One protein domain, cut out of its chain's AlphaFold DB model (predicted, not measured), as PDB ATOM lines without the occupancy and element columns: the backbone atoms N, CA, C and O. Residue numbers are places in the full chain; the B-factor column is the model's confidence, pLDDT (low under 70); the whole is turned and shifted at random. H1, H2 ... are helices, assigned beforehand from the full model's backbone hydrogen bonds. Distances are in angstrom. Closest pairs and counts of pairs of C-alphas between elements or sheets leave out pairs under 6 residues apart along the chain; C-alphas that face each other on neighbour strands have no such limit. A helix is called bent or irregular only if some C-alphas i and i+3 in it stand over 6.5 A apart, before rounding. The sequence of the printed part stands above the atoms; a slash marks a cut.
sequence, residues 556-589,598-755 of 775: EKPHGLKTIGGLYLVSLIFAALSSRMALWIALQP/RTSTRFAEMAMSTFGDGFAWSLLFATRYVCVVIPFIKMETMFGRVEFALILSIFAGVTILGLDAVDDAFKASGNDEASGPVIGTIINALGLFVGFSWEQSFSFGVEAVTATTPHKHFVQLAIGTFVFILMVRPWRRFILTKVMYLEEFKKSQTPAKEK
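What this domain is: This is residues 556 to 589 and 598 to 755 of the 775 residues of the protein "Hypothetical protein" of Polarella glacialis (UniProt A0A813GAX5). The longest helix, H5, folds back from one end of H4 and runs with a kink along the length of the domain, much of it standing free of the other four helices. In those four, H4 forms the middle: H3 runs antiparallel along it, and the antiparallel pair H1 and H2 crosses it at a steep angle. The printed part has 192 residues with five named helices, H1 to H5 in chain order, and no named strand; the class is all helix. The whole is loose, with a radius of gyration of the C-alphas of 20.1 A, and spans 65 by 45 by 34 A.

Where its parts are: H5 is residues 712 to 755, 61.2 A from first to last C-alpha, ending at C-alpha 755 (-6.875, -58.943, -8.615). It has a kink of 45 degrees near residue 730; it is neither bent nor irregular, but only just: C-alphas 733 and 736 are 6.5 A apart. H4 is residues 672 to 707, 53.1 A long, and is only just irregular, with C-alphas 673 and 676 at 6.6 A. H3 is residues 638 to 669, 46.6 A, beginning at C-alpha 638 (16.888, -13.887, 10.600). H2 is residues 599 to 629, 45.1 A. H1 is residues 561 to 586, 37.1 A, beginning at C-alpha 561 (7.097, -26.405, 30.462).

How they stand to each other: H5 and H4 form a helical hairpin, opposite ways at a shallow tilt of 11 degrees. They touch with residues 712 to 719 of H5 and 702 to 706 of H4 alone; the closest C-alphas, of Thr 706 and Lys 712, are 5.0 A apart. H4 is the hub, touching the four other helices. H3 and H4 form a second helical hairpin, opposite ways at a shallow tilt of 8 degrees, closest at the C-alphas of Ala 645 and Ser 693, 5.0 A. H2 touches H4 with residues 609 to 620 alone, at a steep tilt of 50 degrees, the same way; the closest C-alphas are those of Ala 616 and Ala 685, 5.0 A. H1 touches H4 with residues 575 to 586 alone, at a steep tilt of 47 degrees, opposite ways; the closest C-alphas are those of Ser 579 and Val 678, 5.2 A. H1 and H2 touch at a shallow tilt of 23 degrees, opposite ways, closest at the C-alphas of Ser 571 and Phe 615, 4.4 A. H2 and H3 are close but not clearly touching, 7.5 A between the C-alphas of Cys 627 and Phe 644. H5 is apart from H1, H2 and H3, and H1 is apart from H3. In H1, H2 and H3 every O i to N i+4 pair is within hydrogen-bond range; in H4 29 of 32 are, in H5 33 of 40.

The domain as a whole: The C-alphas farthest apart, of Pro 710 and Lys 755, are 66.7 A apart. Residues 590 to 597 are not printed; C-alphas 589 and 598 lie 11.4 A apart across this cut, between H1 and H2. Of the links printed whole, H3 to H4 and H4 to H5 are tight and H2 to H3 is short. The mean pLDDT of the printed part is 88.1; residue 598, residues 671 to 674 and residues 750 to 755 are under 70.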
ATOM      1  N   GLU A 556       7.176 -11.652  22.353       79.62
ATOM      2  CA  GLU A 556       7.498 -13.081  22.369       79.62
ATOM      3  C   GLU A 556       8.167 -13.425  23.708       79.62
ATOM      4  O   GLU A 556       9.250 -12.936  24.031       79.62
ATOM      5  N   LYS A 557       7.477 -14.197  24.557       83.44
ATOM      6  CA  LYS A 557       7.941 -14.518  25.915       83.44
ATOM      7  C   LYS A 557       8.311 -15.993  26.044       83.44
ATOM      8  O   LYS A 557       7.622 -16.845  25.483       83.44
ATOM      9  N   PRO A 558       9.327 -16.324  26.862       88.00
ATOM     10  CA  PRO A 558       9.614 -17.707  27.199       88.00
ATOM     11  C   PRO A 558       8.455 -18.295  28.011       88.00
ATOM     12  O   PRO A 558       8.047 -17.754  29.044       88.00
ATOM     13  N   HIS A 559       7.933 -19.427  27.545       91.75
ATOM     14  CA  HIS A 559       6.831 -20.134  28.192       91.75
ATOM     15  C   HIS A 559       7.332 -21.239  29.117       91.75
ATOM     16  O   HIS A 559       8.336 -21.900  28.861       91.75
ATOM     17  N   GLY A 560       6.596 -21.490  30.201       92.75
ATOM     18  CA  GLY A 560       6.897 -22.607  31.092       92.75
ATOM     19  C   GLY A 560       6.601 -23.967  30.449       92.75
ATOM     20  O   GLY A 560       5.709 -24.098  29.609       92.75
ATOM     21  N   LEU A 561       7.265 -25.020  30.941       93.38
ATOM     22  CA  LEU A 561       7.097 -26.405  30.462       93.38
ATOM     23  C   LEU A 561       5.638 -26.894  30.442       93.38
ATOM     24  O   LEU A 561       5.292 -27.761  29.646       93.38
ATOM     25  N   LYS A 562       4.765 -26.343  31.297       94.75
ATOM     26  CA  LYS A 562       3.334 -26.687  31.323       94.75
ATOM     27  C   LYS A 562       2.600 -26.226  30.064       94.75
ATOM     28  O   LYS A 562       1.800 -26.987  29.532       94.75
ATOM     29  N   THR A 563       2.871 -25.010  29.595       95.25
ATOM     30  CA  THR A 563       2.264 -24.443  28.381       95.25
ATOM     31  C   THR A 563       2.768 -25.191  27.151       95.25
ATOM     32  O   THR A 563       1.967 -25.647  26.340       95.25
ATOM     33  N   ILE A 564       4.085 -25.412  27.079       95.69
ATOM     34  CA  ILE A 564       4.741 -26.158  25.996       95.69
ATOM     35  C   ILE A 564       4.217 -27.601  25.935       95.69
ATOM     36  O   ILE A 564       3.701 -28.039  24.909       95.69
ATOM     37  N   GLY A 565       4.279 -28.332  27.053       96.31
ATOM     38  CA  GLY A 565       3.786 -29.707  27.140       96.31
ATOM     39  C   GLY A 565       2.278 -29.819  26.904       96.31
ATOM     40  O   GLY A 565       1.821 -30.781  26.289       96.31
ATOM     41  N   GLY A 566       1.502 -28.817  27.332       96.94
ATOM     42  CA  GLY A 566       0.069 -28.728  27.054       96.94
ATOM     43  C   GLY A 566      -0.232 -28.621  25.559       96.94
ATOM     44  O   GLY A 566      -1.139 -29.293  25.074       96.94
ATOM     45  N   LEU A 567       0.553 -27.841  24.814       95.94
ATOM     46  CA  LEU A 567       0.353 -27.664  23.376       95.94
ATOM     47  C   LEU A 567       0.790 -28.897  22.564       95.94
ATOM     48  O   LEU A 567       0.081 -29.295  21.639       95.94
ATOM     49  N   TYR A 568       1.868 -29.583  22.966       96.50
ATOM     50  CA  TYR A 568       2.207 -30.901  22.408       96.50
ATOM     51  C   TYR A 568       1.118 -31.947  22.691       96.50
ATOM     52  O   TYR A 568       0.778 -32.737  21.812       96.50
ATOM     53  N   LEU A 569       0.513 -31.942  23.885       97.12
ATOM     54  CA  LEU A 569      -0.610 -32.832  24.190       97.12
ATOM     55  C   LEU A 569      -1.827 -32.539  23.299       97.12
ATOM     56  O   LEU A 569      -2.452 -33.470  22.794       97.12
ATOM     57  N   VAL A 570      -2.149 -31.262  23.072       97.25
ATOM     58  CA  VAL A 570      -3.210 -30.848  22.137       97.25
ATOM     59  C   VAL A 570      -2.913 -31.341  20.722       97.25
ATOM     60  O   VAL A 570      -3.804 -31.885  20.073       97.25
ATOM     61  N   SER A 571      -1.663 -31.222  20.271       94.56
ATOM     62  CA  SER A 571      -1.215 -31.756  18.984       94.56
ATOM     63  C   SER A 571      -1.490 -33.267  18.881       94.56
ATOM     64  O   SER A 571      -2.168 -33.706  17.952       94.56
ATOM     65  N   LEU A 572      -1.105 -34.064  19.885       93.69
ATOM     66  CA  LEU A 572      -1.385 -35.509  19.912       93.69
ATOM     67  C   LEU A 572      -2.888 -35.835  19.902       93.69
ATOM     68  O   LEU A 572      -3.307 -36.791  19.248       93.69
ATOM     69  N   ILE A 573      -3.713 -35.046  20.600       96.38
ATOM     70  CA  ILE A 573      -5.176 -35.205  20.585       96.38
ATOM     71  C   ILE A 573      -5.723 -34.957  19.177       96.38
ATOM     72  O   ILE A 573      -6.519 -35.757  18.684       96.38
ATOM     73  N   PHE A 574      -5.286 -33.887  18.513       95.88
ATOM     74  CA  PHE A 574      -5.690 -33.593  17.143       95.88
ATOM     75  C   PHE A 574      -5.260 -34.687  16.160       95.88
ATOM     76  O   PHE A 574      -6.086 -35.131  15.363       95.88
ATOM     77  N   ALA A 575      -4.036 -35.206  16.280       91.56
ATOM     78  CA  ALA A 575      -3.568 -36.330  15.468       91.56
ATOM     79  C   ALA A 575      -4.436 -37.583  15.668       91.56
ATOM     80  O   ALA A 575      -4.842 -38.223  14.696       91.56
ATOM     81  N   ALA A 576      -4.781 -37.915  16.917       91.62
ATOM     82  CA  ALA A 576      -5.630 -39.062  17.230       91.62
ATOM     83  C   ALA A 576      -7.062 -38.898  16.685       91.62
ATOM     84  O   ALA A 576      -7.624 -39.846  16.132       91.62
ATOM     85  N   LEU A 577      -7.648 -37.703  16.810       94.19
ATOM     86  CA  LEU A 577      -8.975 -37.396  16.270       94.19
ATOM     87  C   LEU A 577      -8.988 -37.454  14.742       94.19
ATOM     88  O   LEU A 577      -9.883 -38.075  14.169       94.19
ATOM     89  N   SER A 578      -7.983 -36.865  14.094       91.50
ATOM     90  CA  SER A 578      -7.836 -36.903  12.641       91.50
ATOM     91  C   SER A 578      -7.681 -38.343  12.139       91.50
ATOM     92  O   SER A 578      -8.470 -38.791  11.311       91.50
ATOM     93  N   SER A 579      -6.794 -39.132  12.755       87.50
ATOM     94  CA  SER A 579      -6.595 -40.553  12.424       87.50
ATOM     95  C   SER A 579      -7.875 -41.376  12.601       87.50
ATOM     96  O   SER A 579      -8.202 -42.244  11.790       87.50
ATOM     97  N   ARG A 580      -8.650 -41.093  13.657       89.19
ATOM     98  CA  ARG A 580      -9.924 -41.771  13.926       89.19
ATOM     99  C   ARG A 580     -10.995 -41.447  12.885       89.19
ATOM    100  O   ARG A 580     -11.821 -42.323  12.608       89.19
ATOM    101  N   MET A 581     -11.009 -40.217  12.367       89.44
ATOM    102  CA  MET A 581     -11.890 -39.798  11.273       89.44
ATOM    103  C   MET A 581     -11.436 -40.399   9.942       89.44
ATOM    104  O   MET A 581     -12.270 -40.966   9.247       89.44
ATOM    105  N   ALA A 582     -10.134 -40.386   9.644       84.88
ATOM    106  CA  ALA A 582      -9.562 -41.008   8.449       84.88
ATOM    107  C   ALA A 582      -9.936 -42.493   8.351       84.88
ATOM    108  O   ALA A 582     -10.462 -42.943   7.337       84.88
ATOM    109  N   LEU A 583      -9.783 -43.234   9.455       83.38
ATOM    110  CA  LEU A 583     -10.212 -44.630   9.533       83.38
ATOM    111  C   LEU A 583     -11.730 -44.786   9.358       83.38
ATOM    112  O   LEU A 583     -12.195 -45.748   8.759       83.38
ATOM    113  N   TRP A 584     -12.527 -43.862   9.898       86.25
ATOM    114  CA  TRP A 584     -13.981 -43.919   9.747       86.25
ATOM    115  C   TRP A 584     -14.427 -43.698   8.298       86.25
ATOM    116  O   TRP A 584     -15.358 -44.378   7.868       86.25
ATOM    117  N   ILE A 585     -13.765 -42.791   7.572       83.69
ATOM    118  CA  ILE A 585     -13.996 -42.523   6.144       83.69
ATOM    119  C   ILE A 585     -13.580 -43.740   5.315       83.69
ATOM    120  O   ILE A 585     -14.370 -44.211   4.506       83.69
ATOM    121  N   ALA A 586     -12.396 -44.303   5.575       77.81
ATOM    122  CA  ALA A 586     -11.880 -45.467   4.851       77.81
ATOM    123  C   ALA A 586     -12.759 -46.722   4.998       77.81
ATOM    124  O   ALA A 586     -12.823 -47.545   4.096       77.81
ATOM    125  N   LEU A 587     -13.460 -46.867   6.129       79.94
ATOM    126  CA  LEU A 587     -14.387 -47.977   6.372       79.94
ATOM    127  C   LEU A 587     -15.790 -47.755   5.775       79.94
ATOM    128  O   LEU A 587     -16.649 -48.630   5.917       79.94
ATOM    129  N   GLN A 588     -16.070 -46.597   5.166       79.44
ATOM    130  CA  GLN A 588     -17.328 -46.405   4.442       79.44
ATOM    131  C   GLN A 588     -17.298 -47.192   3.122       79.44
ATOM    132  O   GLN A 588     -16.260 -47.240   2.466       79.44
ATOM    133  N   PRO A 589     -18.421 -47.809   2.708       73.44
ATOM    134  CA  PRO A 589     -18.500 -48.452   1.401       73.44
ATOM    135  C   PRO A 589     -18.260 -47.418   0.294       73.44
ATOM    136  O   PRO A 589     -18.845 -46.334   0.356       73.44
ATOM    137  N   ARG A 598     -22.301 -38.121  -0.119       68.12
ATOM    138  CA  ARG A 598     -23.087 -37.972   1.113       68.12
ATOM    139  C   ARG A 598     -22.578 -36.780   1.920       68.12
ATOM    140  O   ARG A 598     -21.421 -36.735   2.329       68.12
ATOM    141  N   THR A 599     -23.480 -35.870   2.302       74.19
ATOM    142  CA  THR A 599     -23.161 -34.695   3.141       74.19
ATOM    143  C   THR A 599     -22.406 -35.053   4.428       74.19
ATOM    144  O   THR A 599     -21.601 -34.263   4.918       74.19
ATOM    145  N   SER A 600     -22.657 -36.239   4.993       74.38
ATOM    146  CA  SER A 600     -21.947 -36.742   6.174       74.38
ATOM    147  C   SER A 600     -20.480 -37.079   5.905       74.38
ATOM    148  O   SER A 600     -19.654 -36.855   6.785       74.38
ATOM    149  N   THR A 601     -20.164 -37.605   4.720       79.81
ATOM    150  CA  THR A 601     -18.796 -37.946   4.304       79.81
ATOM    151  C   THR A 601     -17.991 -36.666   4.132       79.81
ATOM    152  O   THR A 601     -16.982 -36.495   4.811       79.81
ATOM    153  N   ARG A 602     -18.537 -35.685   3.403       82.31
ATOM    154  CA  ARG A 602     -17.924 -34.360   3.250       82.31
ATOM    155  C   ARG A 602     -17.647 -33.663   4.585       82.31
ATOM    156  O   ARG A 602     -16.589 -33.071   4.786       82.31
ATOM    157  N   PHE A 603     -18.599 -33.713   5.522       84.69
ATOM    158  CA  PHE A 603     -18.394 -33.141   6.857       84.69
ATOM    159  C   PHE A 603     -17.260 -33.850   7.612       84.69
ATOM    160  O   PHE A 603     -16.466 -33.190   8.280       84.69
ATOM    161  N   ALA A 604     -17.164 -35.176   7.499       86.00
ATOM    162  CA  ALA A 604     -16.091 -35.941   8.122       86.00
ATOM    163  C   ALA A 604     -14.724 -35.643   7.493       86.00
ATOM    164  O   ALA A 604     -13.759 -35.494   8.236       86.00
ATOM    165  N   GLU A 605     -14.634 -35.495   6.169       85.44
ATOM    166  CA  GLU A 605     -13.400 -35.103   5.470       85.44
ATOM    167  C   GLU A 605     -12.919 -33.715   5.901       85.44
ATOM    168  O   GLU A 605     -11.741 -33.514   6.210       85.44
ATOM    169  N   MET A 606     -13.845 -32.761   6.000       89.19
ATOM    170  CA  MET A 606     -13.548 -31.416   6.486       89.19
ATOM    171  C   MET A 606     -13.095 -31.433   7.950       89.19
ATOM    172  O   MET A 606     -12.119 -30.768   8.300       89.19
ATOM    173  N   ALA A 607     -13.755 -32.214   8.811       91.12
ATOM    174  CA  ALA A 607     -13.362 -32.365  10.211       91.12
ATOM    175  C   ALA A 607     -11.995 -33.056  10.357       91.12
ATOM    176  O   ALA A 607     -11.161 -32.602  11.137       91.12
ATOM    177  N   MET A 608     -11.742 -34.115   9.581       91.06
ATOM    178  CA  MET A 608     -10.454 -34.810   9.515       91.06
ATOM    179  C   MET A 608      -9.331 -33.841   9.146       91.06
ATOM    180  O   MET A 608      -8.320 -33.800   9.851       91.06
ATOM    181  N   SER A 609      -9.538 -33.037   8.099       91.06
ATOM    182  CA  SER A 609      -8.574 -32.037   7.626       91.06
ATOM    183  C   SER A 609      -8.361 -30.938   8.669       91.06
ATOM    184  O   SER A 609      -7.230 -30.646   9.027       91.06
ATOM    185  N   THR A 610      -9.437 -30.435   9.288       94.81
ATOM    186  CA  THR A 610      -9.361 -29.431  10.369       94.81
ATOM    187  C   THR A 610      -8.541 -29.932  11.563       94.81
ATOM    188  O   THR A 610      -7.750 -29.186  12.137       94.81
ATOM    189  N   PHE A 611      -8.707 -31.197  11.961       95.50
ATOM    190  CA  PHE A 611      -7.882 -31.792  13.015       95.50
ATOM    191  C   PHE A 611      -6.446 -32.056  12.545       95.50
ATOM    192  O   PHE A 611      -5.527 -31.888  13.338       95.50
ATOM    193  N   GLY A 612      -6.234 -32.424  11.279       92.75
ATOM    194  CA  GLY A 612      -4.897 -32.573  10.692       92.75
ATOM    195  C   GLY A 612      -4.108 -31.260  10.716       92.75
ATOM    196  O   GLY A 612      -2.995 -31.212  11.239       92.75
ATOM    197  N   ASP A 613      -4.729 -30.172  10.271       93.88
ATOM    198  CA  ASP A 613      -4.148 -28.832  10.327       93.88
ATOM    199  C   ASP A 613      -3.978 -28.363  11.778       93.88
ATOM    200  O   ASP A 613      -2.949 -27.807  12.148       93.88
ATOM    201  N   GLY A 614      -4.949 -28.650  12.654       95.81
ATOM    202  CA  GLY A 614      -4.855 -28.358  14.087       95.81
ATOM    203  C   GLY A 614      -3.665 -29.050  14.760       95.81
ATOM    204  O   GLY A 614      -2.988 -28.440  15.597       95.81
ATOM    205  N   PHE A 615      -3.374 -30.297  14.373       94.94
ATOM    206  CA  PHE A 615      -2.170 -31.025  14.777       94.94
ATOM    207  C   PHE A 615      -0.908 -30.287  14.323       94.94
ATOM    208  O   PHE A 615      -0.035 -30.035  15.161       94.94
ATOM    209  N   ALA A 616      -0.854 -29.886  13.048       93.19
ATOM    210  CA  ALA A 616       0.273 -29.170  12.459       93.19
ATOM    211  C   ALA A 616       0.532 -27.821  13.150       93.19
ATOM    212  O   ALA A 616       1.647 -27.567  13.603       93.19
ATOM    213  N   TRP A 617      -0.497 -26.984  13.320       95.38
ATOM    214  CA  TRP A 617      -0.384 -25.686  13.992       95.38
ATOM    215  C   TRP A 617       0.066 -25.824  15.444       95.38
ATOM    216  O   TRP A 617       0.952 -25.101  15.899       95.38
ATOM    217  N   SER A 618      -0.523 -26.766  16.184       95.38
ATOM    218  CA  SER A 618      -0.162 -26.987  17.588       95.38
ATOM    219  C   SER A 618       1.288 -27.458  17.713       95.38
ATOM    220  O   SER A 618       2.013 -26.973  18.577       95.38
ATOM    221  N   LEU A 619       1.732 -28.356  16.825       93.19
ATOM    222  CA  LEU A 619       3.111 -28.841  16.794       93.19
ATOM    223  C   LEU A 619       4.103 -27.724  16.441       93.19
ATOM    224  O   LEU A 619       5.130 -27.580  17.109       93.19
ATOM    225  N   LEU A 620       3.779 -26.919  15.426       92.75
ATOM    226  CA  LEU A 620       4.582 -25.782  14.982       92.75
ATOM    227  C   LEU A 620       4.800 -24.786  16.128       92.75
ATOM    228  O   LEU A 620       5.939 -24.472  16.468       92.75
ATOM    229  N   PHE A 621       3.719 -24.319  16.758       93.44
ATOM    230  CA  PHE A 621       3.811 -23.326  17.830       93.44
ATOM    231  C   PHE A 621       4.432 -23.897  19.109       93.44
ATOM    232  O   PHE A 621       5.169 -23.186  19.789       93.44
ATOM    233  N   ALA A 622       4.206 -25.179  19.423       94.06
ATOM    234  CA  ALA A 622       4.875 -25.831  20.547       94.06
ATOM    235  C   ALA A 622       6.392 -25.878  20.336       94.06
ATOM    236  O   ALA A 622       7.150 -25.525  21.239       94.06
ATOM    237  N   THR A 623       6.829 -26.238  19.127       92.25
ATOM    238  CA  THR A 623       8.253 -26.283  18.770       92.25
ATOM    239  C   THR A 623       8.863 -24.884  18.748       92.25
ATOM    240  O   THR A 623       9.971 -24.697  19.245       92.25
ATOM    241  N   ARG A 624       8.120 -23.873  18.284       92.06
ATOM    242  CA  ARG A 624       8.545 -22.472  18.381       92.06
ATOM    243  C   ARG A 624       8.759 -22.043  19.835       92.06
ATOM    244  O   ARG A 624       9.803 -21.480  20.144       92.06
ATOM    245  N   TYR A 625       7.833 -22.359  20.747       92.94
ATOM    246  CA  TYR A 625       8.012 -22.054  22.172       92.94
ATOM    247  C   TYR A 625       9.231 -22.752  22.784       92.94
ATOM    248  O   TYR A 625       9.872 -22.177  23.657       92.94
ATOM    249  N   VAL A 626       9.568 -23.967  22.335       92.31
ATOM    250  CA  VAL A 626      10.817 -24.636  22.737       92.31
ATOM    251  C   VAL A 626      12.029 -23.844  22.251       92.31
ATOM    252  O   VAL A 626      12.924 -23.579  23.047       92.31
ATOM    253  N   CYS A 627      12.038 -23.414  20.987       91.19
ATOM    254  CA  CYS A 627      13.152 -22.658  20.409       91.19
ATOM    255  C   CYS A 627      13.384 -21.325  21.131       91.19
ATOM    256  O   CYS A 627      14.522 -20.993  21.416       91.19
ATOM    257  N   VAL A 628      12.319 -20.622  21.535       90.06
ATOM    258  CA  VAL A 628      12.417 -19.379  22.330       90.06
ATOM    259  C   VAL A 628      13.050 -19.607  23.714       90.06
ATOM    260  O   VAL A 628      13.644 -18.695  24.283       90.06
ATOM    261  N   VAL A 629      12.923 -20.807  24.288       89.50
ATOM    262  CA  VAL A 629      13.514 -21.147  25.598       89.50
ATOM    263  C   VAL A 629      14.977 -21.591  25.471       89.50
ATOM    264  O   VAL A 629      15.728 -21.493  26.444       89.50
ATOM    265  N   ILE A 630      15.398 -22.077  24.302       88.69
ATOM    266  CA  ILE A 630      16.773 -22.518  24.062       88.69
ATOM    267  C   ILE A 630      17.650 -21.280  23.815       88.69
ATOM    268  O   ILE A 630      17.457 -20.593  22.818       88.69
ATOM    269  N   PRO A 631      18.660 -21.003  24.663       83.62
ATOM    270  CA  PRO A 631      19.439 -19.763  24.582       83.62
ATOM    271  C   PRO A 631      20.270 -19.632  23.297       83.62
ATOM    272  O   PRO A 631      20.637 -18.523  22.920       83.62
ATOM    273  N   PHE A 632      20.563 -20.751  22.629       83.62
ATOM    274  CA  PHE A 632      21.321 -20.779  21.379       83.62
ATOM    275  C   PHE A 632      20.490 -20.339  20.163       83.62
ATOM    276  O   PHE A 632      21.061 -19.823  19.210       83.62
ATOM    277  N   ILE A 633      19.157 -20.474  20.208       85.69
ATOM    278  CA  ILE A 633      18.281 -20.165  19.069       85.69
ATOM    279  C   ILE A 633      17.635 -18.793  19.279       85.69
ATOM    280  O   ILE A 633      16.663 -18.633  20.019       85.69
ATOM    281  N   LYS A 634      18.150 -17.774  18.589       87.75
ATOM    282  CA  LYS A 634      17.620 -16.404  18.661       87.75
ATOM    283  C   LYS A 634      16.512 -16.185  17.628       87.75
ATOM    284  O   LYS A 634      16.769 -15.657  16.547       87.75
ATOM    285  N   MET A 635      15.268 -16.532  17.969       88.25
ATOM    286  CA  MET A 635      14.091 -16.409  17.076       88.25
ATOM    287  C   MET A 635      13.784 -14.979  16.578       88.25
ATOM    288  O   MET A 635      13.053 -14.804  15.597       88.25
ATOM    289  N   GLU A 636      14.338 -13.957  17.236       85.94
ATOM    290  CA  GLU A 636      14.249 -12.548  16.824       85.94
ATOM    291  C   GLU A 636      15.137 -12.228  15.609       85.94
ATOM    292  O   GLU A 636      14.865 -11.285  14.871       85.94
ATOM    293  N   THR A 637      16.186 -13.023  15.386       88.81
ATOM    294  CA  THR A 637      17.132 -12.847  14.277       88.81
ATOM    295  C   THR A 637      16.673 -13.602  13.031       88.81
ATOM    296  O   THR A 637      15.964 -14.608  13.120       88.81
ATOM    297  N   MET A 638      17.118 -13.153  11.851       88.94
ATOM    298  CA  MET A 638      16.888 -13.887  10.600       88.94
ATOM    299  C   MET A 638      17.511 -15.285  10.665       88.94
ATOM    300  O   MET A 638      16.872 -16.265  10.281       88.94
ATOM    301  N   PHE A 639      18.724 -15.373  11.215       89.81
ATOM    302  CA  PHE A 639      19.441 -16.626  11.404       89.81
ATOM    303  C   PHE A 639      18.616 -17.649  12.195       89.81
ATOM    304  O   PHE A 639      18.346 -18.734  11.685       89.81
ATOM    305  N   GLY A 640      18.110 -17.284  13.380       90.00
ATOM    306  CA  GLY A 640      17.323 -18.201  14.212       90.00
ATOM    307  C   GLY A 640      16.011 -18.662  13.563       90.00
ATOM    308  O   GLY A 640      15.567 -19.788  13.789       90.00
ATOM    309  N   ARG A 641      15.393 -17.838  12.704       91.19
ATOM    310  CA  ARG A 641      14.202 -18.238  11.930       91.19
ATOM    311  C   ARG A 641      14.539 -19.266  10.846       91.19
ATOM    312  O   ARG A 641      13.820 -20.256  10.708       91.19
ATOM    313  N   VAL A 642      15.644 -19.064  10.123       91.62
ATOM    314  CA  VAL A 642      16.135 -20.022   9.116       91.62
ATOM    315  C   VAL A 642      16.572 -21.330   9.777       91.62
ATOM    316  O   VAL A 642      16.210 -22.404   9.301       91.62
ATOM    317  N   GLU A 643      17.282 -21.254  10.902       89.88
ATOM    318  CA  GLU A 643      17.671 -22.415  11.705       89.88
ATOM    319  C   GLU A 643      16.441 -23.223  12.145       89.88
ATOM    320  O   GLU A 643      16.380 -24.437  11.939       89.88
ATOM    321  N   PHE A 644      15.403 -22.551  12.652       91.38
ATOM    322  CA  PHE A 644      14.126 -23.181  12.983       91.38
ATOM    323  C   PHE A 644      13.496 -23.898  11.777       91.38
ATOM    324  O   PHE A 644      13.083 -25.053  11.896       91.38
ATOM    325  N   ALA A 645      13.462 -23.262  10.601       92.44
ATOM    326  CA  ALA A 645      12.936 -23.879   9.382       92.44
ATOM    327  C   ALA A 645      13.755 -25.110   8.934       92.44
ATOM    328  O   ALA A 645      13.186 -26.107   8.470       92.44
ATOM    329  N   LEU A 646      15.080 -25.093   9.120       91.44
ATOM    330  CA  LEU A 646      15.960 -26.234   8.851       91.44
ATOM    331  C   LEU A 646      15.708 -27.396   9.819       91.44
ATOM    332  O   LEU A 646      15.526 -28.526   9.364       91.44
ATOM    333  N   ILE A 647      15.612 -27.130  11.128       89.94
ATOM    334  CA  ILE A 647      15.288 -28.141  12.153       89.94
ATOM    335  C   ILE A 647      13.962 -28.828  11.818       89.94
ATOM    336  O   ILE A 647      13.858 -30.056  11.832       89.94
ATOM    337  N   LEU A 648      12.951 -28.036  11.462       91.62
ATOM    338  CA  LEU A 648      11.644 -28.531  11.053       91.62
ATOM    339  C   LEU A 648      11.708 -29.377   9.773       91.62
ATOM    340  O   LEU A 648      11.059 -30.420   9.691       91.62
ATOM    341  N   SER A 649      12.532 -28.987   8.800       92.56
ATOM    342  CA  SER A 649      12.729 -29.751   7.561       92.56
ATOM    343  C   SER A 649      13.416 -31.102   7.818       92.56
ATOM    344  O   SER A 649      12.995 -32.122   7.268       92.56
ATOM    345  N   ILE A 650      14.419 -31.142   8.701       91.06
ATOM    346  CA  ILE A 650      15.081 -32.387   9.132       91.06
ATOM    347  C   ILE A 650      14.081 -33.288   9.862       91.06
ATOM    348  O   ILE A 650      13.975 -34.477   9.555       91.06
ATOM    349  N   PHE A 651      13.302 -32.721  10.785       91.12
ATOM    350  CA  PHE A 651      12.246 -33.445  11.489       91.12
ATOM    351  C   PHE A 651      11.213 -34.040  10.520       91.12
ATOM    352  O   PHE A 651      10.819 -35.197  10.692       91.12
ATOM    353  N   ALA A 652      10.813 -33.305   9.473       91.50
ATOM    354  CA  ALA A 652       9.941 -33.831   8.423       91.50
ATOM    355  C   ALA A 652      10.570 -35.050   7.737       91.50
ATOM    356  O   ALA A 652       9.921 -36.088   7.639       91.50
ATOM    357  N   GLY A 653      11.836 -34.947   7.319       91.12
ATOM    358  CA  GLY A 653      12.564 -36.034   6.657       91.12
ATOM    359  C   GLY A 653      12.657 -37.299   7.513       91.12
ATOM    360  O   GLY A 653      12.337 -38.391   7.047       91.12
ATOM    361  N   VAL A 654      13.010 -37.156   8.794       92.00
ATOM    362  CA  VAL A 654      13.043 -38.280   9.748       92.00
ATOM    363  C   VAL A 654      11.649 -38.878   9.945       92.00
ATOM    364  O   VAL A 654      11.496 -40.099   9.987       92.00
ATOM    365  N   THR A 655      10.617 -38.035  10.026       90.38
ATOM    366  CA  THR A 655       9.235 -38.500  10.178       90.38
ATOM    367  C   THR A 655       8.764 -39.272   8.947       90.38
ATOM    368  O   THR A 655       8.101 -40.287   9.116       90.38
ATOM    369  N   ILE A 656       9.139 -38.870   7.727       90.69
ATOM    370  CA  ILE A 656       8.820 -39.618   6.496       90.69
ATOM    371  C   ILE A 656       9.377 -41.043   6.572       90.69
ATOM    372  O   ILE A 656       8.632 -41.990   6.338       90.69
ATOM    373  N   LEU A 657      10.646 -41.203   6.961       91.06
ATOM    374  CA  LEU A 657      11.266 -42.525   7.128       91.06
ATOM    375  C   LEU A 657      10.570 -43.354   8.218       91.06
ATOM    376  O   LEU A 657      10.380 -44.559   8.073       91.06
ATOM    377  N   GLY A 658      10.164 -42.706   9.313       89.88
ATOM    378  CA  GLY A 658       9.393 -43.355  10.371       89.88
ATOM    379  C   GLY A 658       8.005 -43.807   9.909       89.88
ATOM    380  O   GLY A 658       7.578 -44.905  10.256       89.88
ATOM    381  N   LEU A 659       7.304 -42.986   9.122       87.62
ATOM    382  CA  LEU A 659       5.981 -43.308   8.578       87.62
ATOM    383  C   LEU A 659       6.045 -44.446   7.564       87.62
ATOM    384  O   LEU A 659       5.165 -45.297   7.581       87.62
ATOM    385  N   ASP A 660       7.087 -44.482   6.739       88.12
ATOM    386  CA  ASP A 660       7.346 -45.565   5.789       88.12
ATOM    387  C   ASP A 660       7.540 -46.910   6.509       88.12
ATOM    388  O   ASP A 660       6.810 -47.870   6.262       88.12
ATOM    389  N   ALA A 661       8.404 -46.943   7.531       87.06
ATOM    390  CA  ALA A 661       8.606 -48.136   8.353       87.06
ATOM    391  C   ALA A 661       7.316 -48.601   9.059       87.06
ATOM    392  O   ALA A 661       7.097 -49.800   9.262       87.06
ATOM    393  N   VAL A 662       6.456 -47.656   9.452       85.88
ATOM    394  CA  VAL A 662       5.143 -47.952  10.032       85.88
ATOM    395  C   VAL A 662       4.190 -48.511   8.973       85.88
ATOM    396  O   VAL A 662       3.508 -49.498   9.254       85.88
ATOM    397  N   ASP A 663       4.149 -47.931   7.775       84.50
ATOM    398  CA  ASP A 663       3.310 -48.398   6.667       84.50
ATOM    399  C   ASP A 663       3.661 -49.833   6.270       84.50
ATOM    400  O   ASP A 663       2.788 -50.698   6.189       84.50
ATOM    401  N   ASP A 664       4.952 -50.128   6.136       86.12
ATOM    402  CA  ASP A 664       5.453 -51.466   5.832       86.12
ATOM    403  C   ASP A 664       5.122 -52.487   6.925       86.12
ATOM    404  O   ASP A 664       4.744 -53.629   6.633       86.12
ATOM    405  N   ALA A 665       5.169 -52.079   8.196       84.81
ATOM    406  CA  ALA A 665       4.729 -52.922   9.302       84.81
ATOM    407  C   ALA A 665       3.213 -53.210   9.245       84.81
ATOM    408  O   ALA A 665       2.784 -54.341   9.504       84.81
ATOM    409  N   PHE A 666       2.390 -52.225   8.867       83.12
ATOM    410  CA  PHE A 666       0.946 -52.411   8.685       83.12
ATOM    411  C   PHE A 666       0.625 -53.309   7.489       83.12
ATOM    412  O   PHE A 666      -0.171 -54.246   7.640       83.12
ATOM    413  N   LYS A 667       1.296 -53.106   6.351       81.56
ATOM    414  CA  LYS A 667       1.231 -53.977   5.170       81.56
ATOM    415  C   LYS A 667       1.556 -55.428   5.537       81.56
ATOM    416  O   LYS A 667       0.799 -56.336   5.193       81.56
ATOM    417  N   ALA A 668       2.614 -55.655   6.319       81.88
ATOM    418  CA  ALA A 668       2.995 -56.992   6.785       81.88
ATOM    419  C   ALA A 668       1.942 -57.644   7.706       81.88
ATOM    420  O   ALA A 668       1.810 -58.869   7.730       81.88
ATOM    421  N   SER A 669       1.176 -56.839   8.449       79.00
ATOM    422  CA  SER A 669       0.109 -57.302   9.347       79.00
ATOM    423  C   SER A 669      -1.231 -57.600   8.653       79.00
ATOM    424  O   SER A 669      -2.120 -58.176   9.279       79.00
ATOM    425  N   GLY A 670      -1.380 -57.231   7.373       73.38
ATOM    426  CA  GLY A 670      -2.626 -57.377   6.611       73.38
ATOM    427  C   GLY A 670      -3.662 -56.267   6.840       73.38
ATOM    428  O   GLY A 670      -4.810 -56.442   6.446       73.38
ATOM    429  N   ASN A 671      -3.274 -55.139   7.448       69.62
ATOM    430  CA  ASN A 671      -4.134 -53.971   7.708       69.62
ATOM    431  C   ASN A 671      -3.809 -52.776   6.777       69.62
ATOM    432  O   ASN A 671      -3.841 -51.624   7.209       69.62
ATOM    433  N   ASP A 672      -3.488 -53.051   5.510       69.12
ATOM    434  CA  ASP A 672      -3.032 -52.067   4.503       69.12
ATOM    435  C   ASP A 672      -4.060 -50.941   4.239       69.12
ATOM    436  O   ASP A 672      -3.712 -49.784   4.023       69.12
ATOM    437  N   GLU A 673      -5.359 -51.239   4.344       66.19
ATOM    438  CA  GLU A 673      -6.429 -50.275   4.032       66.19
ATOM    439  C   GLU A 673      -6.515 -49.095   5.022       66.19
ATOM    440  O   GLU A 673      -7.050 -48.037   4.688       66.19
ATOM    441  N   ALA A 674      -5.983 -49.246   6.240       65.19
ATOM    442  CA  ALA A 674      -6.104 -48.242   7.298       65.19
ATOM    443  C   ALA A 674      -4.910 -47.277   7.396       65.19
ATOM    444  O   ALA A 674      -5.081 -46.161   7.894       65.19
ATOM    445  N   SER A 675      -3.709 -47.682   6.967       75.75
ATOM    446  CA  SER A 675      -2.482 -46.893   7.161       75.75
ATOM    447  C   SER A 675      -2.384 -45.720   6.185       75.75
ATOM    448  O   SER A 675      -2.062 -44.603   6.595       75.75
ATOM    449  N   GLY A 676      -2.749 -45.937   4.919       78.50
ATOM    450  CA  GLY A 676      -2.626 -44.944   3.849       78.50
ATOM    451  C   GLY A 676      -3.274 -43.582   4.153       78.50
ATOM    452  O   GLY A 676      -2.583 -42.564   4.066       78.50
ATOM    453  N   PRO A 677      -4.567 -43.523   4.537       74.94
ATOM    454  CA  PRO A 677      -5.245 -42.262   4.845       74.94
ATOM    455  C   PRO A 677      -4.615 -41.504   6.021       74.94
ATOM    456  O   PRO A 677      -4.435 -40.290   5.947       74.94
ATOM    457  N   VAL A 678      -4.231 -42.223   7.083       79.44
ATOM    458  CA  VAL A 678      -3.607 -41.639   8.284       79.44
ATOM    459  C   VAL A 678      -2.249 -41.030   7.944       79.44
ATOM    460  O   VAL A 678      -1.970 -39.888   8.309       79.44
ATOM    461  N   ILE A 679      -1.425 -41.770   7.199       84.94
ATOM    462  CA  ILE A 679      -0.114 -41.303   6.745       84.94
ATOM    463  C   ILE A 679      -0.272 -40.072   5.848       84.94
ATOM    464  O   ILE A 679       0.425 -39.080   6.048       84.94
ATOM    465  N   GLY A 680      -1.241 -40.087   4.927       82.31
ATOM    466  CA  GLY A 680      -1.557 -38.940   4.074       82.31
ATOM    467  C   GLY A 680      -1.873 -37.673   4.871       82.31
ATOM    468  O   GLY A 680      -1.359 -36.602   4.550       82.31
ATOM    469  N   THR A 681      -2.649 -37.780   5.956       81.88
ATOM    470  CA  THR A 681      -2.931 -36.625   6.821       81.88
ATOM    471  C   THR A 681      -1.680 -36.101   7.525       81.88
ATOM    472  O   THR A 681      -1.473 -34.888   7.567       81.88
ATOM    473  N   ILE A 682      -0.820 -36.986   8.040       85.69
ATOM    474  CA  ILE A 682       0.431 -36.567   8.689       85.69
ATOM    475  C   ILE A 682       1.348 -35.884   7.672       85.69
ATOM    476  O   ILE A 682       1.909 -34.842   7.975       85.69
ATOM    477  N   ILE A 683       1.454 -36.398   6.449       88.69
ATOM    478  CA  ILE A 683       2.273 -35.802   5.382       88.69
ATOM    479  C   ILE A 683       1.762 -34.423   4.976       88.69
ATOM    480  O   ILE A 683       2.564 -33.509   4.795       88.69
ATOM    481  N   ASN A 684       0.446 -34.242   4.863       85.19
ATOM    482  CA  ASN A 684      -0.133 -32.927   4.580       85.19
ATOM    483  C   ASN A 684       0.172 -31.938   5.711       85.19
ATOM    484  O   ASN A 684       0.635 -30.828   5.446       85.19
ATOM    485  N   ALA A 685       0.020 -32.374   6.966       86.12
ATOM    486  CA  ALA A 685       0.446 -31.607   8.132       86.12
ATOM    487  C   ALA A 685       1.951 -31.291   8.089       86.12
ATOM    488  O   ALA A 685       2.347 -30.178   8.440       86.12
ATOM    489  N   LEU A 686       2.777 -32.231   7.604       89.81
ATOM    490  CA  LEU A 686       4.211 -32.032   7.432       89.81
ATOM    491  C   LEU A 686       4.526 -30.972   6.346       89.81
ATOM    492  O   LEU A 686       5.398 -30.122   6.501       89.81
ATOM    493  N   GLY A 687       3.781 -30.976   5.243       90.06
ATOM    494  CA  GLY A 687       3.889 -29.944   4.210       90.06
ATOM    495  C   GLY A 687       3.514 -28.552   4.725       90.06
ATOM    496  O   GLY A 687       4.176 -27.570   4.384       90.06
ATOM    497  N   LEU A 688       2.486 -28.472   5.577       88.69
ATOM    498  CA  LEU A 688       2.006 -27.218   6.156       88.69
ATOM    499  C   LEU A 688       3.065 -26.543   7.039       88.69
ATOM    500  O   LEU A 688       3.375 -25.370   6.831       88.69
ATOM    501  N   PHE A 689       3.638 -27.267   8.009       87.25
ATOM    502  CA  PHE A 689       4.580 -26.661   8.959       87.25
ATOM    503  C   PHE A 689       5.915 -26.283   8.301       87.25
ATOM    504  O   PHE A 689       6.421 -25.192   8.569       87.25
ATOM    505  N   VAL A 690       6.459 -27.128   7.406       92.12
ATOM    506  CA  VAL A 690       7.682 -26.797   6.653       92.12
ATOM    507  C   VAL A 690       7.419 -25.566   5.793       92.12
ATOM    508  O   VAL A 690       8.144 -24.580   5.914       92.12
ATOM    509  N   GLY A 691       6.336 -25.570   5.008       91.75
ATOM    510  CA  GLY A 691       5.944 -24.436   4.167       91.75
ATOM    511  C   GLY A 691       5.827 -23.126   4.931       91.75
ATOM    512  O   GLY A 691       6.392 -22.120   4.506       91.75
ATOM    513  N   PHE A 692       5.150 -23.141   6.077       90.19
ATOM    514  CA  PHE A 692       4.942 -21.939   6.876       90.19
ATOM    515  C   PHE A 692       6.221 -21.457   7.581       90.19
ATOM    516  O   PHE A 692       6.466 -20.259   7.642       90.19
ATOM    517  N   SER A 693       7.090 -22.359   8.055       92.12
ATOM    518  CA  SER A 693       8.371 -21.966   8.672       92.12
ATOM    519  C   SER A 693       9.319 -21.252   7.695       92.12
ATOM    520  O   SER A 693       9.937 -20.239   8.039       92.12
ATOM    521  N   TRP A 694       9.384 -21.729   6.447       92.75
ATOM    522  CA  TRP A 694      10.149 -21.082   5.381       92.75
ATOM    523  C   TRP A 694       9.510 -19.773   4.924       92.75
ATOM    524  O   TRP A 694      10.222 -18.813   4.636       92.75
ATOM    525  N   GLU A 695       8.179 -19.710   4.891       91.94
ATOM    526  CA  GLU A 695       7.449 -18.480   4.592       91.94
ATOM    527  C   GLU A 695       7.742 -17.387   5.623       91.94
ATOM    528  O   GLU A 695       8.156 -16.302   5.224       91.94
ATOM    529  N   GLN A 696       7.657 -17.683   6.923       89.62
ATOM    530  CA  GLN A 696       7.953 -16.710   7.981       89.62
ATOM    531  C   GLN A 696       9.393 -16.190   7.917       89.62
ATOM    532  O   GLN A 696       9.643 -15.004   8.145       89.62
ATOM    533  N   SER A 697      10.345 -17.074   7.611       91.00
ATOM    534  CA  SER A 697      11.753 -16.702   7.441       91.00
ATOM    535  C   SER A 697      11.923 -15.775   6.237       91.00
ATOM    536  O   SER A 697      12.535 -14.715   6.332       91.00
ATOM    537  N   PHE A 698      11.317 -16.126   5.101       91.50
ATOM    538  CA  PHE A 698      11.390 -15.313   3.893       91.50
ATOM    539  C   PHE A 698      10.686 -13.963   4.048       91.50
ATOM    540  O   PHE A 698      11.230 -12.947   3.619       91.50
ATOM    541  N   SER A 699       9.508 -13.933   4.677       89.81
ATOM    542  CA  SER A 699       8.756 -12.705   4.953       89.81
ATOM    543  C   SER A 699       9.601 -11.724   5.766       89.81
ATOM    544  O   SER A 699       9.732 -10.565   5.374       89.81
ATOM    545  N   PHE A 700      10.290 -12.214   6.803       90.06
ATOM    546  CA  PHE A 700      11.225 -11.411   7.594       90.06
ATOM    547  C   PHE A 700      12.398 -10.874   6.757       90.06
ATOM    548  O   PHE A 700      12.755  -9.702   6.858       90.06
ATOM    549  N   GLY A 701      12.964 -11.695   5.866       90.81
ATOM    550  CA  GLY A 701      13.997 -11.246   4.927       90.81
ATOM    551  C   GLY A 701      13.504 -10.150   3.972       90.81
ATOM    552  O   GLY A 701      14.197  -9.157   3.743       90.81
ATOM    553  N   VAL A 702      12.285 -10.282   3.443       91.00
ATOM    554  CA  VAL A 702      11.662  -9.250   2.600       91.00
ATOM    555  C   VAL A 702      11.390  -7.978   3.402       91.00
ATOM    556  O   VAL A 702      11.631  -6.881   2.898       91.00
ATOM    557  N   GLU A 703      10.930  -8.094   4.645       89.62
ATOM    558  CA  GLU A 703      10.730  -6.956   5.539       89.62
ATOM    559  C   GLU A 703      12.047  -6.202   5.776       89.62
ATOM    560  O   GLU A 703      12.098  -4.991   5.563       89.62
ATOM    561  N   ALA A 704      13.137  -6.912   6.084       90.25
ATOM    562  CA  ALA A 704      14.460  -6.319   6.263       90.25
ATOM    563  C   ALA A 704      14.934  -5.552   5.014       90.25
ATOM    564  O   ALA A 704      15.400  -4.414   5.116       90.25
ATOM    565  N   VAL A 705      14.747  -6.122   3.817       90.75
ATOM    566  CA  VAL A 705      15.079  -5.447   2.550       90.75
ATOM    567  C   VAL A 705      14.194  -4.218   2.340       90.75
ATOM    568  O   VAL A 705      14.686  -3.129   2.042       90.75
ATOM    569  N   THR A 706      12.880  -4.358   2.507       91.62
ATOM    570  CA  THR A 706      11.920  -3.274   2.249       91.62
ATOM    571  C   THR A 706      12.036  -2.135   3.258       91.62
ATOM    572  O   THR A 706      11.799  -0.986   2.882       91.62
ATOM    573  N   ALA A 707      12.468  -2.405   4.494       90.62
ATOM    574  CA  ALA A 707      12.688  -1.403   5.534       90.62
ATOM    575  C   ALA A 707      13.698  -0.321   5.120       90.62
ATOM    576  O   ALA A 707      13.556   0.828   5.540       90.62
ATOM    577  N   THR A 708      14.645  -0.657   4.240       92.44
ATOM    578  CA  THR A 708      15.643   0.278   3.689       92.44
ATOM    579  C   THR A 708      15.101   1.173   2.566       92.44
ATOM    580  O   THR A 708      15.795   2.070   2.090       92.44
ATOM    581  N   THR A 709      13.852   0.962   2.132       92.62
ATOM    582  CA  THR A 709      13.275   1.623   0.953       92.62
ATOM    583  C   THR A 709      12.151   2.607   1.320       92.62
ATOM    584  O   THR A 709      11.347   2.330   2.213       92.62
ATOM    585  N   PRO A 710      12.002   3.742   0.601       91.25
ATOM    586  CA  PRO A 710      10.898   4.684   0.836       91.25
ATOM    587  C   PRO A 710       9.511   4.134   0.466       91.25
ATOM    588  O   PRO A 710       8.499   4.582   0.997       91.25
ATOM    589  N   HIS A 711       9.445   3.179  -0.468       89.94
ATOM    590  CA  HIS A 711       8.200   2.636  -1.021       89.94
ATOM    591  C   HIS A 711       7.962   1.183  -0.584       89.94
ATOM    592  O   HIS A 711       7.750   0.307  -1.426       89.94
ATOM    593  N   LYS A 712       7.971   0.943   0.734       89.94
ATOM    594  CA  LYS A 712       7.931  -0.391   1.367       89.94
ATOM    595  C   LYS A 712       6.893  -1.342   0.754       89.94
ATOM    596  O   LYS A 712       7.264  -2.367   0.188       89.94
ATOM    597  N   HIS A 713       5.613  -0.954   0.751       89.31
ATOM    598  CA  HIS A 713       4.520  -1.808   0.252       89.31
ATOM    599  C   HIS A 713       4.653  -2.160  -1.240       89.31
ATOM    600  O   HIS A 713       4.313  -3.264  -1.663       89.31
ATOM    601  N   PHE A 714       5.159  -1.233  -2.062       91.38
ATOM    602  CA  PHE A 714       5.362  -1.493  -3.489       91.38
ATOM    603  C   PHE A 714       6.517  -2.467  -3.722       91.38
ATOM    604  O   PHE A 714       6.378  -3.395  -4.516       91.38
ATOM    605  N   VAL A 715       7.637  -2.275  -3.019       91.88
ATOM    606  CA  VAL A 715       8.813  -3.148  -3.126       91.88
ATOM    607  C   VAL A 715       8.474  -4.561  -2.647       91.88
ATOM    608  O   VAL A 715       8.801  -5.522  -3.340       91.88
ATOM    609  N   GLN A 716       7.733  -4.697  -1.545       90.12
ATOM    610  CA  GLN A 716       7.269  -5.991  -1.039       90.12
ATOM    611  C   GLN A 716       6.395  -6.729  -2.063       90.12
ATOM    612  O   GLN A 716       6.642  -7.898  -2.363       90.12
ATOM    613  N   LEU A 717       5.418  -6.043  -2.671       91.44
ATOM    614  CA  LEU A 717       4.597  -6.629  -3.734       91.44
ATOM    615  C   LEU A 717       5.424  -6.982  -4.979       91.44
ATOM    616  O   LEU A 717       5.158  -8.004  -5.613       91.44
ATOM    617  N   ALA A 718       6.413  -6.162  -5.343       93.06
ATOM    618  CA  ALA A 718       7.276  -6.414  -6.492       93.06
ATOM    619  C   ALA A 718       8.140  -7.668  -6.286       93.06
ATOM    620  O   ALA A 718       8.153  -8.535  -7.162       93.06
ATOM    621  N   ILE A 719       8.787  -7.802  -5.122       92.81
ATOM    622  CA  ILE A 719       9.563  -8.995  -4.751       92.81
ATOM    623  C   ILE A 719       8.647 -10.221  -4.707       92.81
ATOM    624  O   ILE A 719       8.941 -11.228  -5.352       92.81
ATOM    625  N   GLY A 720       7.495 -10.120  -4.034       92.19
ATOM    626  CA  GLY A 720       6.531 -11.218  -3.951       92.19
ATOM    627  C   GLY A 720       6.028 -11.676  -5.322       92.19
ATOM    628  O   GLY A 720       6.017 -12.870  -5.620       92.19
ATOM    629  N   THR A 721       5.708 -10.731  -6.212       93.00
ATOM    630  CA  THR A 721       5.275 -11.027  -7.587       93.00
ATOM    631  C   THR A 721       6.392 -11.664  -8.412       93.00
ATOM    632  O   THR A 721       6.134 -12.597  -9.177       93.00
ATOM    633  N   PHE A 722       7.630 -11.186  -8.268       94.56
ATOM    634  CA  PHE A 722       8.791 -11.753  -8.949       94.56
ATOM    635  C   PHE A 722       9.006 -13.218  -8.553       94.56
ATOM    636  O   PHE A 722       9.055 -14.091  -9.425       94.56
ATOM    637  N   VAL A 723       9.038 -13.502  -7.248       93.62
ATOM    638  CA  VAL A 723       9.198 -14.862  -6.716       93.62
ATOM    639  C   VAL A 723       8.029 -15.756  -7.124       93.62
ATOM    640  O   VAL A 723       8.246 -16.878  -7.577       93.62
ATOM    641  N   PHE A 724       6.793 -15.254  -7.073       94.25
ATOM    642  CA  PHE A 724       5.616 -15.998  -7.522       94.25
ATOM    643  C   PHE A 724       5.721 -16.423  -8.993       94.25
ATOM    644  O   PHE A 724       5.503 -17.590  -9.321       94.25
ATOM    645  N   ILE A 725       6.099 -15.509  -9.895       94.06
ATOM    646  CA  ILE A 725       6.274 -15.823 -11.322       94.06
ATOM    647  C   ILE A 725       7.378 -16.869 -11.519       94.06
ATOM    648  O   ILE A 725       7.212 -17.799 -12.319       94.06
ATOM    649  N   LEU A 726       8.483 -16.722 -10.785       95.06
ATOM    650  CA  LEU A 726       9.638 -17.607 -10.865       95.06
ATOM    651  C   LEU A 726       9.318 -19.017 -10.359       95.06
ATOM    652  O   LEU A 726       9.700 -19.982 -11.014       95.06
ATOM    653  N   MET A 727       8.583 -19.156  -9.252       95.00
ATOM    654  CA  MET A 727       8.314 -20.451  -8.614       95.00
ATOM    655  C   MET A 727       7.114 -21.195  -9.205       95.00
ATOM    656  O   MET A 727       7.185 -22.406  -9.426       95.00
ATOM    657  N   VAL A 728       6.010 -20.503  -9.512       95.38
ATOM    658  CA  VAL A 728       4.752 -21.166  -9.908       95.38
ATOM    659  C   VAL A 728       4.892 -21.911 -11.232       95.38
ATOM    660  O   VAL A 728       4.318 -22.987 -11.413       95.38
ATOM    661  N   ARG A 729       5.671 -21.378 -12.182       93.81
ATOM    662  CA  ARG A 729       5.845 -22.008 -13.499       93.81
ATOM    663  C   ARG A 729       6.593 -23.353 -13.408       93.81
ATOM    664  O   ARG A 729       6.040 -24.332 -13.927       93.81
ATOM    665  N   PRO A 730       7.788 -23.447 -12.790       94.81
ATOM    666  CA  PRO A 730       8.464 -24.717 -12.534       94.81
ATOM    667  C   PRO A 730       7.651 -25.661 -11.650       94.81
ATOM    668  O   PRO A 730       7.487 -26.822 -12.021       94.81
ATOM    669  N   TRP A 731       7.076 -25.164 -10.549       96.44
ATOM    670  CA  TRP A 731       6.265 -25.972  -9.636       96.44
ATOM    671  C   TRP A 731       5.114 -26.660 -10.368       96.44
ATOM    672  O   TRP A 731       5.020 -27.887 -10.375       96.44
ATOM    673  N   ARG A 732       4.301 -25.887 -11.097       95.25
ATOM    674  CA  ARG A 732       3.191 -26.430 -11.880       95.25
ATOM    675  C   ARG A 732       3.674 -27.449 -12.903       95.25
ATOM    676  O   ARG A 732       3.006 -28.449 -13.106       95.25
ATOM    677  N   ARG A 733       4.766 -27.178 -13.626       90.75
ATOM    678  CA  ARG A 733       5.185 -28.021 -14.759       90.75
ATOM    679  C   ARG A 733       5.850 -29.319 -14.312       90.75
ATOM    680  O   ARG A 733       5.567 -30.350 -14.919       90.75
ATOM    681  N   PHE A 734       6.708 -29.268 -13.303       91.81
ATOM    682  CA  PHE A 734       7.563 -30.390 -12.923       91.81
ATOM    683  C   PHE A 734       7.085 -31.059 -11.636       91.81
ATOM    684  O   PHE A 734       6.788 -32.247 -11.658       91.81
ATOM    685  N   ILE A 735       6.925 -30.290 -10.560       94.94
ATOM    686  CA  ILE A 735       6.627 -30.816  -9.221       94.94
ATOM    687  C   ILE A 735       5.190 -31.339  -9.156       94.94
ATOM    688  O   ILE A 735       4.970 -32.524  -8.927       94.94
ATOM    689  N   LEU A 736       4.206 -30.491  -9.474       93.94
ATOM    690  CA  LEU A 736       2.792 -30.870  -9.431       93.94
ATOM    691  C   LEU A 736       2.476 -32.014 -10.406       93.94
ATOM    692  O   LEU A 736       1.702 -32.910 -10.084       93.94
ATOM    693  N   THR A 737       3.100 -32.024 -11.589       92.25
ATOM    694  CA  THR A 737       2.951 -33.138 -12.542       92.25
ATOM    695  C   THR A 737       3.446 -34.456 -11.947       92.25
ATOM    696  O   THR A 737       2.814 -35.486 -12.168       92.25
ATOM    697  N   LYS A 738       4.565 -34.442 -11.208       93.00
ATOM    698  CA  LYS A 738       5.122 -35.639 -10.566       93.00
ATOM    699  C   LYS A 738       4.232 -36.139  -9.436       93.00
ATOM    700  O   LYS A 738       3.944 -37.331  -9.422       93.00
ATOM    701  N   VAL A 739       3.727 -35.244  -8.585       93.69
ATOM    702  CA  VAL A 739       2.746 -35.593  -7.541       93.69
ATOM    703  C   VAL A 739       1.519 -36.257  -8.159       93.69
ATOM    704  O   VAL A 739       1.211 -37.396  -7.831       93.69
ATOM    705  N   MET A 740       0.883 -35.605  -9.140       91.25
ATOM    706  CA  MET A 740      -0.310 -36.146  -9.801       91.25
ATOM    707  C   MET A 740      -0.061 -37.522 -10.435       91.25
ATOM    708  O   MET A 740      -0.919 -38.397 -10.373       91.25
ATOM    709  N   TYR A 741       1.107 -37.708 -11.053       90.44
ATOM    710  CA  TYR A 741       1.484 -38.981 -11.660       90.44
ATOM    711  C   TYR A 741       1.664 -40.088 -10.615       90.44
ATOM    712  O   TYR A 741       1.165 -41.193 -10.812       90.44
ATOM    713  N   LEU A 742       2.361 -39.807  -9.510       90.06
ATOM    714  CA  LEU A 742       2.593 -40.784  -8.443       90.06
ATOM    715  C   LEU A 742       1.295 -41.129  -7.698       90.06
ATOM    716  O   LEU A 742       1.064 -42.296  -7.392       90.06
ATOM    717  N   GLU A 743       0.405 -40.156  -7.485       88.81
ATOM    718  CA  GLU A 743      -0.940 -40.392  -6.944       88.81
ATOM    719  C   GLU A 743      -1.764 -41.320  -7.846       88.81
ATOM    720  O   GLU A 743      -2.373 -42.279  -7.372       88.81
ATOM    721  N   GLU A 744      -1.784 -41.051  -9.156       86.38
ATOM    722  CA  GLU A 744      -2.486 -41.888 -10.135       86.38
ATOM    723  C   GLU A 744      -1.884 -43.298 -10.188       86.38
ATOM    724  O   GLU A 744      -2.612 -44.294 -10.218       86.38
ATOM    725  N   PHE A 745      -0.556 -43.395 -10.125       85.62
ATOM    726  CA  PHE A 745       0.151 -44.666 -10.086       85.62
ATOM    727  C   PHE A 745      -0.215 -45.479  -8.838       85.62
ATOM    728  O   PHE A 745      -0.614 -46.638  -8.980       85.62
ATOM    729  N   LYS A 746      -0.191 -44.870  -7.643       83.50
ATOM    730  CA  LYS A 746      -0.593 -45.514  -6.381       83.50
ATOM    731  C   LYS A 746      -2.041 -46.004  -6.436       83.50
ATOM    732  O   LYS A 746      -2.291 -47.175  -6.160       83.50
ATOM    733  N   LYS A 747      -2.973 -45.169  -6.915       79.81
ATOM    734  CA  LYS A 747      -4.387 -45.552  -7.115       79.81
ATOM    735  C   LYS A 747      -4.556 -46.725  -8.085       79.81
ATOM    736  O   LYS A 747      -5.432 -47.559  -7.891       79.81
ATOM    737  N   SER A 748      -3.725 -46.815  -9.126       77.00
ATOM    738  CA  SER A 748      -3.792 -47.913 -10.101       77.00
ATOM    739  C   SER A 748      -3.251 -49.250  -9.571       77.00
ATOM    740  O   SER A 748      -3.654 -50.310 -10.061       77.00
ATOM    741  N   GLN A 749      -2.363 -49.223  -8.570       75.81
ATOM    742  CA  GLN A 749      -1.784 -50.434  -7.989       75.81
ATOM    743  C   GLN A 749      -2.753 -51.181  -7.070       75.81
ATOM    744  O   GLN A 749      -2.763 -52.412  -7.107       75.81
ATOM    745  N   THR A 750      -3.576 -50.480  -6.286       68.88
ATOM    746  CA  THR A 750      -4.522 -51.084  -5.328       68.88
ATOM    747  C   THR A 750      -5.434 -52.148  -5.969       68.88
ATOM    748  O   THR A 750      -5.331 -53.321  -5.597       68.88
ATOM    749  N   PRO A 751      -6.201 -51.846  -7.041       63.31
ATOM    750  CA  PRO A 751      -7.068 -52.841  -7.678       63.31
ATOM    751  C   PRO A 751      -6.285 -53.928  -8.431       63.31
ATOM    752  O   PRO A 751      -6.793 -55.027  -8.670       63.31
ATOM    753  N   ALA A 752      -5.045 -53.651  -8.854       64.31
ATOM    754  CA  ALA A 752      -4.190 -54.665  -9.462       64.31
ATOM    755  C   ALA A 752      -3.739 -55.690  -8.411       64.31
ATOM    756  O   ALA A 752      -3.864 -56.892  -8.651       64.31
ATOM    757  N   LYS A 753      -3.281 -55.228  -7.240       64.06
ATOM    758  CA  LYS A 753      -2.893 -56.076  -6.103       64.06
ATOM    759  C   LYS A 753      -4.060 -56.948  -5.640       64.06
ATOM    760  O   LYS A 753      -3.874 -58.155  -5.497       64.06
ATOM    761  N   GLU A 754      -5.265 -56.393  -5.528       65.25
ATOM    762  CA  GLU A 754      -6.481 -57.158  -5.214       65.25
ATOM    763  C   GLU A 754      -6.763 -58.259  -6.242       65.25
ATOM    764  O   GLU A 754      -6.986 -59.413  -5.874       65.25
ATOM    765  N   LYS A 755      -6.685 -57.948  -7.545       68.75
ATOM    766  CA  LYS A 755      -6.875 -58.943  -8.615       68.75
ATOM    767  C   LYS A 755      -5.836 -60.063  -8.568       68.75
ATOM    768  O   LYS A 755      -6.180 -61.216  -8.832       68.75
TER     769      LYS A 755